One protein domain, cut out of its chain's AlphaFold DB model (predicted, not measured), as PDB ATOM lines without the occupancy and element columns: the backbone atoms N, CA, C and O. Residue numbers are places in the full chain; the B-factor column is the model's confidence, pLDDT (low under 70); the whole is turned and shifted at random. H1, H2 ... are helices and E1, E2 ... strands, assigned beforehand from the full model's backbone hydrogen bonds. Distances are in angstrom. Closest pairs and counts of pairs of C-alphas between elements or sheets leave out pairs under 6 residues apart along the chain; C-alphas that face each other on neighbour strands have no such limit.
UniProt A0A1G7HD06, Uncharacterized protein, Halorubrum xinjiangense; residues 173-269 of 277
ATOM      1  N   ASP A 173    -115.150 486.350  24.174       89.25
ATOM      2  CA  ASP A 173    -114.310 487.354  24.849       89.25
ATOM      3  C   ASP A 173    -114.818 487.798  26.234       89.25
ATOM      4  O   ASP A 173    -114.128 488.549  26.930       89.25
ATOM      5  N   LYS A 174    -116.005 487.337  26.643       90.56
ATOM      6  CA  LYS A 174    -116.632 487.636  27.937       90.56
ATOM      7  C   LYS A 174    -116.625 486.441  28.895       90.56
ATOM      8  O   LYS A 174    -117.113 486.586  30.014       90.56
ATOM      9  N   VAL A 175    -116.129 485.270  28.487       91.19
ATOM     10  CA  VAL A 175    -116.050 484.091  29.364       91.19
ATOM     11  C   VAL A 175    -115.022 484.340  30.460       91.19
ATOM     12  O   VAL A 175    -113.861 484.610  30.185       91.19
ATOM     13  N   GLU A 176    -115.446 484.209  31.713       89.38
ATOM     14  CA  GLU A 176    -114.575 484.417  32.872       89.38
ATOM     15  C   GLU A 176    -114.160 483.097  33.525       89.38
ATOM     16  O   GLU A 176    -113.073 483.009  34.098       89.38
ATOM     17  N   LYS A 177    -115.020 482.069  33.488       91.38
ATOM     18  CA  LYS A 177    -114.785 480.797  34.188       91.38
ATOM     19  C   LYS A 177    -115.697 479.668  33.730       91.38
ATOM     20  O   LYS A 177    -116.737 479.895  33.119       91.38
ATOM     21  N   VAL A 178    -115.349 478.441  34.111       92.62
ATOM     22  CA  VAL A 178    -116.164 477.242  33.890       92.62
ATOM     23  C   VAL A 178    -116.434 476.539  35.213       92.62
ATOM     24  O   VAL A 178    -115.535 476.317  36.027       92.62
ATOM     25  N   LYS A 179    -117.692 476.172  35.437       90.19
ATOM     26  CA  LYS A 179    -118.137 475.422  36.606       90.19
ATOM     27  C   LYS A 179    -118.419 473.972  36.239       90.19
ATOM     28  O   LYS A 179    -119.293 473.681  35.433       90.19
ATOM     29  N   PHE A 180    -117.735 473.070  36.921       90.50
ATOM     30  CA  PHE A 180    -117.918 471.628  36.865       90.50
ATOM     31  C   PHE A 180    -118.786 471.176  38.034       90.50
ATOM     32  O   PHE A 180    -118.539 471.541  39.188       90.50
ATOM     33  N   PHE A 181    -119.781 470.335  37.768       84.88
ATOM     34  CA  PHE A 181    -120.688 469.833  38.805       84.88
ATOM     35  C   PHE A 181    -120.285 468.448  39.349       84.88
ATOM     36  O   PHE A 181    -121.063 467.787  40.044       84.88
ATOM     37  N   GLY A 182    -119.037 468.037  39.114       79.62
ATOM     38  CA  GLY A 182    -118.437 466.831  39.677       79.62
ATOM     39  C   GLY A 182    -118.971 465.557  39.048       79.62
ATOM     40  O   GLY A 182    -118.728 465.308  37.877       79.62
ATOM     41  N   SER A 183    -119.656 464.723  39.837       76.06
ATOM     42  CA  SER A 183    -120.268 463.483  39.333       76.06
ATOM     43  C   SER A 183    -121.525 463.732  38.497       76.06
ATOM     44  O   SER A 183    -122.091 462.784  37.968       76.06
ATOM     45  N   ALA A 184    -122.008 464.976  38.445       69.06
ATOM     46  CA  ALA A 184    -123.043 465.347  37.500       69.06
ATOM     47  C   ALA A 184    -122.389 465.545  36.127       69.06
ATOM     48  O   ALA A 184    -121.391 466.256  36.022       69.06
ATOM     49  N   GLU A 185    -122.965 464.921  35.105       83.62
ATOM     50  CA  GLU A 185    -122.564 464.976  33.691       83.62
ATOM     51  C   GLU A 185    -122.929 466.329  33.070       83.62
ATOM     52  O   GLU A 185    -123.549 466.409  32.016       83.62
ATOM     53  N   LYS A 186    -122.592 467.408  33.782       88.38
ATOM     54  CA  LYS A 186    -122.878 468.769  33.367       88.38
ATOM     55  C   LYS A 186    -121.799 469.761  33.774       88.38
ATOM     56  O   LYS A 186    -121.146 469.626  34.820       88.38
ATOM     57  N   VAL A 187    -121.687 470.805  32.971       91.56
ATOM     58  CA  VAL A 187    -120.851 471.985  33.181       91.56
ATOM     59  C   VAL A 187    -121.668 473.250  32.984       91.56
ATOM     60  O   VAL A 187    -122.829 473.212  32.598       91.56
ATOM     61  N   ARG A 188    -121.059 474.391  33.280       91.19
ATOM     62  CA  ARG A 188    -121.595 475.699  32.930       91.19
ATOM     63  C   ARG A 188    -120.446 476.630  32.595       91.19
ATOM     64  O   ARG A 188    -119.574 476.843  33.441       91.19
ATOM     65  N   VAL A 189    -120.455 477.182  31.390       92.06
ATOM     66  CA  VAL A 189    -119.547 478.264  30.994       92.06
ATOM     67  C   VAL A 189    -120.133 479.572  31.519       92.06
ATOM     68  O   VAL A 189    -121.325 479.803  31.379       92.06
ATOM     69  N   LEU A 190    -119.343 480.399  32.199       87.38
ATOM     70  CA  LEU A 190    -119.822 481.594  32.896       87.38
ATOM     71  C   LEU A 190    -119.164 482.846  32.326       87.38
ATOM     72  O   LEU A 190    -117.937 482.940  32.281       87.38
ATOM     73  N   THR A 191    -119.981 483.844  31.995       88.38
ATOM     74  CA  THR A 191    -119.534 485.190  31.590       88.38
ATOM     75  C   THR A 191    -119.623 486.198  32.744       88.38
ATOM     76  O   THR A 191    -119.816 487.399  32.554       88.38
ATOM     77  N   THR A 192    -119.559 485.695  33.980       82.75
ATOM     78  CA  THR A 192    -119.652 486.489  35.207       82.75
ATOM     79  C   THR A 192    -118.929 485.829  36.376       82.75
ATOM     80  O   THR A 192    -118.905 484.604  36.512       82.75
ATOM     81  N   GLU A 193    -118.461 486.651  37.317       77.62
ATOM     82  CA  GLU A 193    -117.896 486.236  38.600       77.62
ATOM     83  C   GLU A 193    -118.888 485.450  39.487       77.62
ATOM     84  O   GLU A 193    -118.493 484.873  40.504       77.62
ATOM     85  N   ASN A 194    -120.179 485.392  39.150       72.50
ATOM     86  CA  ASN A 194    -121.186 484.647  39.905       72.50
ATOM     87  C   ASN A 194    -121.313 483.181  39.445       72.50
ATOM     88  O   ASN A 194    -121.714 482.898  38.323       72.50
ATOM     89  N   ASP A 195    -121.116 482.226  40.360       73.50
ATOM     90  CA  ASP A 195    -121.214 480.777  40.081       73.50
ATOM     91  C   ASP A 195    -122.630 480.280  39.718       73.50
ATOM     92  O   ASP A 195    -122.831 479.080  39.493       73.50
ATOM     93  N   GLY A 196    -123.630 481.161  39.765       66.38
ATOM     94  CA  GLY A 196    -125.014 480.888  39.381       66.38
ATOM     95  C   GLY A 196    -125.413 481.407  37.997       66.38
ATOM     96  O   GLY A 196    -126.589 481.290  37.672       66.38
ATOM     97  N   GLY A 197    -124.504 482.019  37.228       61.28
ATOM     98  CA  GLY A 197    -124.769 482.544  35.872       61.28
ATOM     99  C   GLY A 197    -125.517 483.881  35.810       61.28
ATOM    100  O   GLY A 197    -125.348 484.642  34.869       61.28
ATOM    101  N   GLY A 198    -126.300 484.229  36.836       65.62
ATOM    102  CA  GLY A 198    -127.076 485.473  36.832       65.62
ATOM    103  C   GLY A 198    -126.214 486.743  36.778       65.62
ATOM    104  O   GLY A 198    -125.264 486.873  37.557       65.62
ATOM    105  N   ASN A 199    -126.642 487.702  35.944       73.25
ATOM    106  CA  ASN A 199    -125.962 488.957  35.574       73.25
ATOM    107  C   ASN A 199    -124.734 488.798  34.652       73.25
ATOM    108  O   ASN A 199    -123.947 489.745  34.553       73.25
ATOM    109  N   GLY A 200    -124.542 487.631  34.030       76.56
ATOM    110  CA  GLY A 200    -123.602 487.468  32.921       76.56
ATOM    111  C   GLY A 200    -124.097 488.126  31.634       76.56
ATOM    112  O   GLY A 200    -125.168 488.724  31.598       76.56
ATOM    113  N   SER A 201    -123.262 488.068  30.599       82.62
ATOM    114  CA  SER A 201    -123.708 488.324  29.226       82.62
ATOM    115  C   SER A 201    -124.284 487.040  28.657       82.62
ATOM    116  O   SER A 201    -123.585 486.025  28.680       82.62
ATOM    117  N   ASP A 202    -125.513 487.107  28.176       81.81
ATOM    118  CA  ASP A 202    -126.172 486.000  27.491       81.81
ATOM    119  C   ASP A 202    -125.613 485.878  26.062       81.81
ATOM    120  O   ASP A 202    -125.134 486.869  25.494       81.81
ATOM    121  N   GLY A 203    -125.578 484.653  25.539       86.44
ATOM    122  CA  GLY A 203    -125.093 484.335  24.196       86.44
ATOM    123  C   GLY A 203    -124.441 482.958  24.090       86.44
ATOM    124  O   GLY A 203    -124.608 482.111  24.975       86.44
ATOM    125  N   THR A 204    -123.665 482.730  23.030       91.19
ATOM    126  CA  THR A 204    -123.072 481.414  22.740       91.19
ATOM    127  C   THR A 204    -121.549 481.441  22.652       91.19
ATOM    128  O   THR A 204    -120.914 482.482  22.459       91.19
ATOM    129  N   VAL A 205    -120.943 480.268  22.837       92.38
ATOM    130  CA  VAL A 205    -119.514 480.018  22.616       92.38
ATOM    131  C   VAL A 205    -119.322 478.688  21.903       92.38
ATOM    132  O   VAL A 205    -120.126 477.773  22.055       92.38
ATOM    133  N   SER A 206    -118.222 478.553  21.167       92.81
ATOM    134  CA  SER A 206    -117.819 477.270  20.590       92.81
ATOM    135  C   SER A 206    -116.955 476.511  21.597       92.81
ATOM    136  O   SER A 206    -115.883 476.989  21.985       92.81
ATOM    137  N   ALA A 207    -117.418 475.353  22.067       93.19
ATOM    138  CA  ALA A 207    -116.764 474.594  23.127       93.19
ATOM    139  C   ALA A 207    -116.640 473.095  22.821       93.19
ATOM    140  O   ALA A 207    -117.438 472.509  22.100       93.19
ATOM    141  N   LYS A 208    -115.630 472.462  23.414       92.12
ATOM    142  CA  LYS A 208    -115.324 471.032  23.308       92.12
ATOM    143  C   LYS A 208    -115.165 470.428  24.699       92.12
ATOM    144  O   LYS A 208    -114.496 471.006  25.559       92.12
ATOM    145  N   LEU A 209    -115.773 469.269  24.936       91.50
ATOM    146  CA  LEU A 209    -115.679 468.574  26.222       91.50
ATOM    147  C   LEU A 209    -114.537 467.567  26.251       91.50
ATOM    148  O   LEU A 209    -114.253 466.896  25.263       91.50
ATOM    149  N   TYR A 210    -113.950 467.412  27.437       89.19
ATOM    150  CA  TYR A 210    -113.014 466.348  27.784       89.19
ATOM    151  C   TYR A 210    -113.575 465.572  28.975       89.19
ATOM    152  O   TYR A 210    -113.853 466.155  30.025       89.19
ATOM    153  N   CYS A 211    -113.723 464.259  28.838       86.19
ATOM    154  CA  CYS A 211    -114.334 463.364  29.816       86.19
ATOM    155  C   CYS A 211    -113.393 462.218  30.249       86.19
ATOM    156  O   CYS A 211    -112.416 461.869  29.579       86.19
ATOM    157  N   GLY A 212    -113.690 461.639  31.415       80.50
ATOM    158  CA  GLY A 212    -112.934 460.574  32.078       80.50
ATOM    159  C   GLY A 212    -111.927 461.081  33.120       80.50
ATOM    160  O   GLY A 212    -111.563 462.246  33.136       80.50
ATOM    161  N   ASP A 213    -111.414 460.201  33.987       69.25
ATOM    162  CA  ASP A 213    -110.539 460.583  35.120       69.25
ATOM    163  C   ASP A 213    -109.251 461.349  34.727       69.25
ATOM    164  O   ASP A 213    -108.648 462.018  35.564       69.25
ATOM    165  N   GLU A 214    -108.818 461.243  33.466       65.00
ATOM    166  CA  GLU A 214    -107.648 461.946  32.913       65.00
ATOM    167  C   GLU A 214    -107.978 462.757  31.639       65.00
ATOM    168  O   GLU A 214    -107.055 463.186  30.951       65.00
ATOM    169  N   GLY A 215    -109.260 462.945  31.286       62.66
ATOM    170  CA  GLY A 215    -109.655 463.598  30.023       62.66
ATOM    171  C   GLY A 215    -109.311 462.776  28.772       62.66
ATOM    172  O   GLY A 215    -108.893 463.324  27.759       62.66
ATOM    173  N   ASN A 216    -109.410 461.446  28.864       69.25
ATOM    174  CA  ASN A 216    -108.985 460.521  27.806       69.25
ATOM    175  C   ASN A 216    -109.985 460.400  26.645       69.25
ATOM    176  O   ASN A 216    -109.625 459.833  25.610       69.25
ATOM    177  N   THR A 217    -111.208 460.895  26.827       80.88
ATOM    178  CA  THR A 217    -112.222 460.999  25.776       80.88
ATOM    179  C   THR A 217    -112.533 462.473  25.569       80.88
ATOM    180  O   THR A 217    -112.634 463.216  26.540       80.88
ATOM    181  N   GLU A 218    -112.660 462.908  24.325       84.81
ATOM    182  CA  GLU A 218    -112.949 464.295  23.961       84.81
ATOM    183  C   GLU A 218    -114.028 464.313  22.880       84.81
ATOM    184  O   GLU A 218    -114.077 463.361  22.103       84.81
ATOM    185  N   SER A 219    -114.851 465.366  22.816       84.69
ATOM    186  CA  SER A 219    -115.865 465.475  21.756       84.69
ATOM    187  C   SER A 219    -115.204 465.535  20.373       84.69
ATOM    188  O   SER A 219    -114.112 466.103  20.226       84.69
ATOM    189  N   GLU A 220    -115.822 464.959  19.340       82.69
ATOM    190  CA  GLU A 220    -115.242 464.945  17.986       82.69
ATOM    191  C   GLU A 220    -114.996 466.362  17.422       82.69
ATOM    192  O   GLU A 220    -113.945 466.620  16.815       82.69
ATOM    193  N   SER A 221    -115.922 467.292  17.673       85.69
ATOM    194  CA  SER A 221    -115.893 468.694  17.233       85.69
ATOM    195  C   SER A 221    -116.137 469.685  18.373       85.69
ATOM    196  O   SER A 221    -116.400 469.311  19.518       85.69
ATOM    197  N   PHE A 222    -115.940 470.968  18.058       88.12
ATOM    198  CA  PHE A 222    -116.471 472.049  18.873       88.12
ATOM    199  C   PHE A 222    -117.952 472.218  18.557       88.12
ATOM    200  O   PHE A 222    -118.304 472.315  17.382       88.12
ATOM    201  N   GLU A 223    -118.759 472.340  19.602       88.88
ATOM    202  CA  GLU A 223    -120.189 472.590  19.513       88.88
ATOM    203  C   GLU A 223    -120.524 473.981  20.038       88.88
ATOM    204  O   GLU A 223    -119.876 474.502  20.954       88.88
ATOM    205  N   THR A 224    -121.522 474.609  19.424       90.00
ATOM    206  CA  THR A 224    -122.037 475.897  19.884       90.00
ATOM    207  C   THR A 224    -122.931 475.656  21.088       90.00
ATOM    208  O   THR A 224    -123.947 474.978  20.986       90.00
ATOM    209  N   VAL A 225    -122.555 476.222  22.231       90.06
ATOM    210  CA  VAL A 225    -123.275 476.056  23.494       90.06
ATOM    211  C   VAL A 225    -123.554 477.406  24.135       90.06
ATOM    212  O   VAL A 225    -122.737 478.330  24.053       90.06
ATOM    213  N   HIS A 226    -124.694 477.523  24.808       89.38
ATOM    214  CA  HIS A 226    -125.040 478.739  25.532       89.38
ATOM    215  C   HIS A 226    -124.216 478.885  26.813       89.38
ATOM    216  O   HIS A 226    -123.815 477.918  27.475       89.38
ATOM    217  N   VAL A 227    -123.955 480.134  27.182       89.31
ATOM    218  CA  VAL A 227    -123.302 480.469  28.450       89.31
ATOM    219  C   VAL A 227    -124.330 480.687  29.563       89.31
ATOM    220  O   VAL A 227    -125.512 480.882  29.336       89.31
ATOM    221  N   ASN A 228    -123.865 480.683  30.811       85.44
ATOM    222  CA  ASN A 228    -124.626 480.924  32.043       85.44
ATOM    223  C   ASN A 228    -125.699 479.885  32.413       85.44
ATOM    224  O   ASN A 228    -126.230 479.951  33.533       85.44
ATOM    225  N   GLU A 229    -125.903 478.861  31.591       87.38
ATOM    226  CA  GLU A 229    -126.819 477.746  31.835       87.38
ATOM    227  C   GLU A 229    -126.133 476.381  32.025       87.38
ATOM    228  O   GLU A 229    -124.917 476.234  31.914       87.38
ATOM    229  N   ASP A 230    -126.902 475.378  32.459       89.56
ATOM    230  CA  ASP A 230    -126.365 474.032  32.679       89.56
ATOM    231  C   ASP A 230    -126.285 473.265  31.355       89.56
ATOM    232  O   ASP A 230    -127.312 472.871  30.816       89.56
ATOM    233  N   LEU A 231    -125.062 472.989  30.907       88.88
ATOM    234  CA  LEU A 231    -124.755 472.199  29.717       88.88
ATOM    235  C   LEU A 231    -124.483 470.751  30.110       88.88
ATOM    236  O   LEU A 231    -123.598 470.490  30.929       88.88
ATOM    237  N   TRP A 232    -125.218 469.813  29.535       88.62
ATOM    238  CA  TRP A 232    -125.048 468.376  29.727       88.62
ATOM    239  C   TRP A 232    -124.084 467.797  28.691       88.62
ATOM    240  O   TRP A 232    -123.820 468.420  27.669       88.62
ATOM    241  N   ILE A 233    -123.539 466.606  28.952       85.81
ATOM    242  CA  ILE A 233    -122.681 465.904  27.977       85.81
ATOM    243  C   ILE A 233    -123.400 465.736  26.629       85.81
ATOM    244  O   ILE A 233    -122.790 465.956  25.587       85.81
ATOM    245  N   ASP A 234    -124.705 465.454  26.665       83.06
ATOM    246  CA  ASP A 234    -125.547 465.277  25.477       83.06
ATOM    247  C   ASP A 234    -125.637 466.541  24.599       83.06
ATOM    248  O   ASP A 234    -125.975 466.442  23.426       83.06
ATOM    249  N   ASN A 235    -125.299 467.728  25.122       83.81
ATOM    250  CA  ASN A 235    -125.255 468.966  24.335       83.81
ATOM    251  C   ASN A 235    -124.048 469.047  23.381       83.81
ATOM    252  O   ASN A 235    -123.922 470.036  22.668       83.81
ATOM    253  N   PHE A 236    -123.139 468.067  23.402       84.38
ATOM    254  CA  PHE A 236    -121.918 468.062  22.592       84.38
ATOM    255  C   PHE A 236    -121.938 467.011  21.467       84.38
ATOM    256  O   PHE A 236    -120.873 466.663  20.958       84.38
ATOM    257  N   ASP A 237    -123.131 466.511  21.105       72.94
ATOM    258  CA  ASP A 237    -123.406 465.622  19.959       72.94
ATOM    259  C   ASP A 237    -122.441 464.423  19.815       72.94
ATOM    260  O   ASP A 237    -122.079 464.010  18.710       72.94
ATOM    261  N   ASP A 238    -122.027 463.832  20.941       72.44
ATOM    262  CA  ASP A 238    -121.049 462.743  20.959       72.44
ATOM    263  C   ASP A 238    -121.466 461.599  21.901       72.44
ATOM    264  O   ASP A 238    -121.424 461.711  23.129       72.44
ATOM    265  N   ASP A 239    -121.848 460.472  21.291       69.94
ATOM    266  CA  ASP A 239    -122.311 459.250  21.962       69.94
ATOM    267  C   ASP A 239    -121.208 458.530  22.768       69.94
ATOM    268  O   ASP A 239    -121.511 457.637  23.568       69.94
ATOM    269  N   ASP A 240    -119.930 458.856  22.540       76.06
ATOM    270  CA  ASP A 240    -118.789 458.192  23.181       76.06
ATOM    271  C   ASP A 240    -118.338 458.907  24.473       76.06
ATOM    272  O   ASP A 240    -117.458 458.409  25.192       76.06
ATOM    273  N   LEU A 241    -118.935 460.058  24.810       77.44
ATOM    274  CA  LEU A 241    -118.635 460.793  26.036       77.44
ATOM    275  C   LEU A 241    -119.322 460.165  27.256       77.44
ATOM    276  O   LEU A 241    -120.531 460.235  27.441       77.44
ATOM    277  N   GLU A 242    -118.518 459.617  28.165       77.88
ATOM    278  CA  GLU A 242    -118.980 459.117  29.462       77.88
ATOM    279  C   GLU A 242    -118.255 459.858  30.597       77.88
ATOM    280  O   GLU A 242    -117.037 460.063  30.552       77.88
ATOM    281  N   GLY A 243    -118.997 460.273  31.631       73.25
ATOM    282  CA  GLY A 243    -118.463 461.073  32.736       73.25
ATOM    283  C   GLY A 243    -117.338 460.397  33.551       73.25
ATOM    284  O   GLY A 243    -117.097 459.192  33.441       73.25
ATOM    285  N   PRO A 244    -116.664 461.142  34.451       84.56
ATOM    286  CA  PRO A 244    -116.882 462.550  34.804       84.56
ATOM    287  C   PRO A 244    -116.242 463.534  33.815       84.56
ATOM    288  O   PRO A 244    -115.272 463.205  33.141       84.56
ATOM    289  N   ILE A 245    -116.742 464.773  33.785       88.12
ATOM    290  CA  ILE A 245    -116.181 465.831  32.936       88.12
ATOM    291  C   ILE A 245    -114.867 466.340  33.546       88.12
ATOM    292  O   ILE A 245    -114.820 466.827  34.685       88.12
ATOM    293  N   ALA A 246    -113.799 466.196  32.771       88.94
ATOM    294  CA  ALA A 246    -112.418 466.498  33.121       88.94
ATOM    295  C   ALA A 246    -111.962 467.868  32.620       88.94
ATOM    296  O   ALA A 246    -111.038 468.445  33.188       88.94
ATOM    297  N   GLY A 247    -112.604 468.405  31.587       90.56
ATOM    298  CA  GLY A 247    -112.298 469.736  31.089       90.56
ATOM    299  C   GLY A 247    -113.282 470.232  30.043       90.56
ATOM    300  O   GLY A 247    -114.049 469.457  29.474       90.56
ATOM    301  N   VAL A 248    -113.244 471.541  29.815       92.75
ATOM    302  CA  VAL A 248    -113.959 472.216  28.726       92.75
ATOM    303  C   VAL A 248    -112.953 473.093  28.001       92.75
ATOM    304  O   VAL A 248    -112.314 473.932  28.629       92.75
ATOM    305  N   GLU A 249    -112.785 472.906  26.701       93.81
ATOM    306  CA  GLU A 249    -112.044 473.831  25.850       93.81
ATOM    307  C   GLU A 249    -113.009 474.796  25.197       93.81
ATOM    308  O   GLU A 249    -113.941 474.369  24.530       93.81
ATOM    309  N   VAL A 250    -112.779 476.091  25.381       93.25
ATOM    310  CA  VAL A 250    -113.524 477.141  24.683       93.25
ATOM    311  C   VAL A 250    -112.632 477.671  23.567       93.25
ATOM    312  O   VAL A 250    -111.484 478.061  23.825       93.25
ATOM    313  N   GLU A 251    -113.125 477.652  22.327       92.12
ATOM    314  CA  GLU A 251    -112.365 478.106  21.163       92.12
ATOM    315  C   GLU A 251    -111.889 479.550  21.387       92.12
ATOM    316  O   GLU A 251    -112.629 480.407  21.849       92.12
ATOM    317  N   GLY A 252    -110.611 479.832  21.127       86.44
ATOM    318  CA  GLY A 252    -110.043 481.173  21.320       86.44
ATOM    319  C   GLY A 252    -109.581 481.511  22.746       86.44
ATOM    320  O   GLY A 252    -108.761 482.422  22.883       86.44
ATOM    321  N   ILE A 253    -109.992 480.752  23.768       89.62
ATOM    322  CA  ILE A 253    -109.518 480.904  25.159       89.62
ATOM    323  C   ILE A 253    -108.568 479.770  25.548       89.62
ATOM    324  O   ILE A 253    -107.451 480.012  26.015       89.62
ATOM    325  N   GLY A 254    -108.983 478.523  25.314       89.75
ATOM    326  CA  GLY A 254    -108.246 477.319  25.690       89.75
ATOM    327  C   GLY A 254    -108.993 476.448  26.699       89.75
ATOM    328  O   GLY A 254    -110.206 476.556  26.870       89.75
ATOM    329  N   VAL A 255    -108.253 475.537  27.336       92.00
ATOM    330  CA  VAL A 255    -108.820 474.457  28.157       92.00
ATOM    331  C   VAL A 255    -108.933 474.858  29.626       92.00
ATOM    332  O   VAL A 255    -107.939 475.178  30.278       92.00
ATOM    333  N   PHE A 256    -110.144 474.763  30.163       91.62
ATOM    334  CA  PHE A 256    -110.444 474.804  31.587       91.62
ATOM    335  C   PHE A 256    -110.376 473.377  32.134       91.62
ATOM    336  O   PHE A 256    -111.277 472.574  31.904       91.62
ATOM    337  N   GLU A 257    -109.296 473.041  32.837       90.69
ATOM    338  CA  GLU A 257    -109.090 471.700  33.401       90.69
ATOM    339  C   GLU A 257    -109.758 471.571  34.776       90.69
ATOM    340  O   GLU A 257    -109.475 472.348  35.693       90.69
ATOM    341  N   ASN A 258    -110.603 470.556  34.958       86.00
ATOM    342  CA  ASN A 258    -111.146 470.189  36.259       86.00
ATOM    343  C   ASN A 258    -110.073 469.424  37.062       86.00
ATOM    344  O   ASN A 258    -109.744 468.289  36.714       86.00
ATOM    345  N   PRO A 259    -109.533 469.988  38.160       81.62
ATOM    346  CA  PRO A 259    -108.412 469.382  38.884       81.62
ATOM    347  C   PRO A 259    -108.775 468.087  39.629       81.62
ATOM    348  O   PRO A 259    -107.876 467.378  40.083       81.62
ATOM    349  N   ASP A 260    -110.066 467.805  39.808       83.12
ATOM    350  CA  ASP A 260    -110.568 466.600  40.469       83.12
ATOM    351  C   ASP A 260    -111.872 466.140  39.787       83.12
ATOM    352  O   ASP A 260    -112.972 466.459  40.256       83.12
ATOM    353  N   PRO A 261    -111.766 465.432  38.643       74.81
ATOM    354  CA  PRO A 261    -112.916 464.916  37.909       74.81
ATOM    355  C   PRO A 261    -113.782 464.038  38.822       74.81
ATOM    356  O   PRO A 261    -113.320 463.067  39.416       74.81
ATOM    357  N   GLY A 262    -115.051 464.415  38.988       70.00
ATOM    358  CA  GLY A 262    -115.982 463.766  39.919       70.00
ATOM    359  C   GLY A 262    -116.298 464.576  41.180       70.00
ATOM    360  O   GLY A 262    -117.315 464.296  41.825       70.00
ATOM    361  N   SER A 263    -115.529 465.625  41.494       75.50
ATOM    362  CA  SER A 263    -115.909 466.658  42.465       75.50
ATOM    363  C   SER A 263    -116.248 467.980  41.770       75.50
ATOM    364  O   SER A 263    -115.777 468.282  40.674       75.50
ATOM    365  N   GLY A 264    -117.187 468.729  42.354       80.69
ATOM    366  CA  GLY A 264    -117.620 470.000  41.783       80.69
ATOM    367  C   GLY A 264    -116.569 471.079  42.020       80.69
ATOM    368  O   GLY A 264    -116.210 471.321  43.173       80.69
ATOM    369  N   ASN A 265    -116.115 471.731  40.952       85.75
ATOM    370  CA  ASN A 265    -115.077 472.762  40.972       85.75
ATOM    371  C   ASN A 265    -115.472 473.920  40.053       85.75
ATOM    372  O   ASN A 265    -116.146 473.711  39.053       85.75
ATOM    373  N   THR A 266    -115.023 475.132  40.365       88.06
ATOM    374  CA  THR A 266    -115.089 476.269  39.439       88.06
ATOM    375  C   THR A 266    -113.662 476.660  39.084       88.06
ATOM    376  O   THR A 266    -112.824 476.776  39.980       88.06
ATOM    377  N   VAL A 267    -113.389 476.817  37.794       88.50
ATOM    378  CA  VAL A 267    -112.063 477.093  37.244       88.50
ATOM    379  C   VAL A 267    -112.131 478.416  36.500       88.50
ATOM    380  O   VAL A 267    -112.874 478.534  35.531       88.50
ATOM    381  N   ASP A 268    -111.383 479.405  36.978       87.50
ATOM    382  CA  ASP A 268    -111.285 480.713  36.333       87.50
ATOM    383  C   ASP A 268    -110.415 480.645  35.075       87.50
ATOM    384  O   ASP A 268    -109.508 479.809  34.980       87.50
ATOM    385  N   GLU A 269    -110.672 481.540  34.121       78.62
ATOM    386  CA  GLU A 269    -109.811 481.714  32.958       78.62
ATOM    387  C   GLU A 269    -108.393 481.990  33.462       78.62
ATOM    388  O   GLU A 269    -108.154 482.867  34.301       78.62
TER     389      GLU A 269
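AT A GLANCE: This is residues 173 to 269 of the 277 residues of an uncharacterized protein of Halorubrum xinjiangense (UniProt A0A1G7HD06). Two antiparallel sheets stand face to face as a sandwich, their strands crossed at 33 degrees: a strongly twisted sheet of four strands, order E4 - E3 - E5 - E6, and a smaller one of three, order E2 - E1 - E7. The one short helix, H1, only grazes the larger sheet. The printed part has 97 residues, with seven named strands and one named helix in the order E1 E2 E3 E4 H1 E5 E6 E7; under half of the residues, 41, are in named elements, and the class is mostly strand. The whole is compact and rounded, with a radius of gyration of the C-alphas of 11.8 A and spans of 33 by 25 by 20 A.

IN THESE COORDINATES: E1, residues 177 to 181, begins at C-alpha 177 (-114.785, 480.797, 34.188) and is 13.3 A long. E2 is residues 186 to 190, 13.2 A. E3, residues 204 to 211, is the longest strand by residues, 21.3 A, and begins at C-alpha 204 (-123.072, 481.414, 22.740). E4 is residues 223 to 226, 9.9 A, and H1 residues 233 to 236, 5.9 A. E5 is residues 245 to 250, 14.3 A, and E6 residues 254 to 257, 9.6 A. E7, residues 264 to 268, 13.6 A, ends at C-alpha 268 (-111.285, 480.713, 36.333).

HOW THE PARTS SIT: In the larger sheet E3 pairs in a staggered way. It pairs with E4 over residues 204 to 207, a hairpin, with N 207 and O 223 2.8 A apart, and with E5 over residues 207 to 211, with N 208 and O 249 2.8 A apart. E5 and E6 form a hairpin, with N 256 and O 248 2.8 A apart. E4, H1 and E5 make a split strand-helix-strand unit, two strands of one sheet that follow each other among the strands with a helix between them along the chain and another strand, E3, between them in the sheet; its crossover is right-handed. H1 is too short for any O i to N i+4 pair; its one O i to N i+3 pair is within hydrogen-bond range. Its closest C-alpha pair with E4 is Glu 223 and Phe 236, 5.7 A. In the other sheet E1 and E2 form a hairpin, with N 179 and O 188 2.8 A apart, and E1 and E7 have N 180 and O 265 2.7 A apart. Between the sheets, the closest C-alphas of E6 and E7 are those of Phe 256 and Val 267, 6.3 A; E3 and E7 are apart.

THE WHOLE: The C-alphas of Asn 199 and Asn 216 are the two farthest apart, 34.0 A. The printed part has no cut. The links E2 to E3 and E3 to E4 are long. The mean pLDDT of the printed part is 83.8; it is under 70 at residues 184, 196 to 198, 213 to 216 and 239.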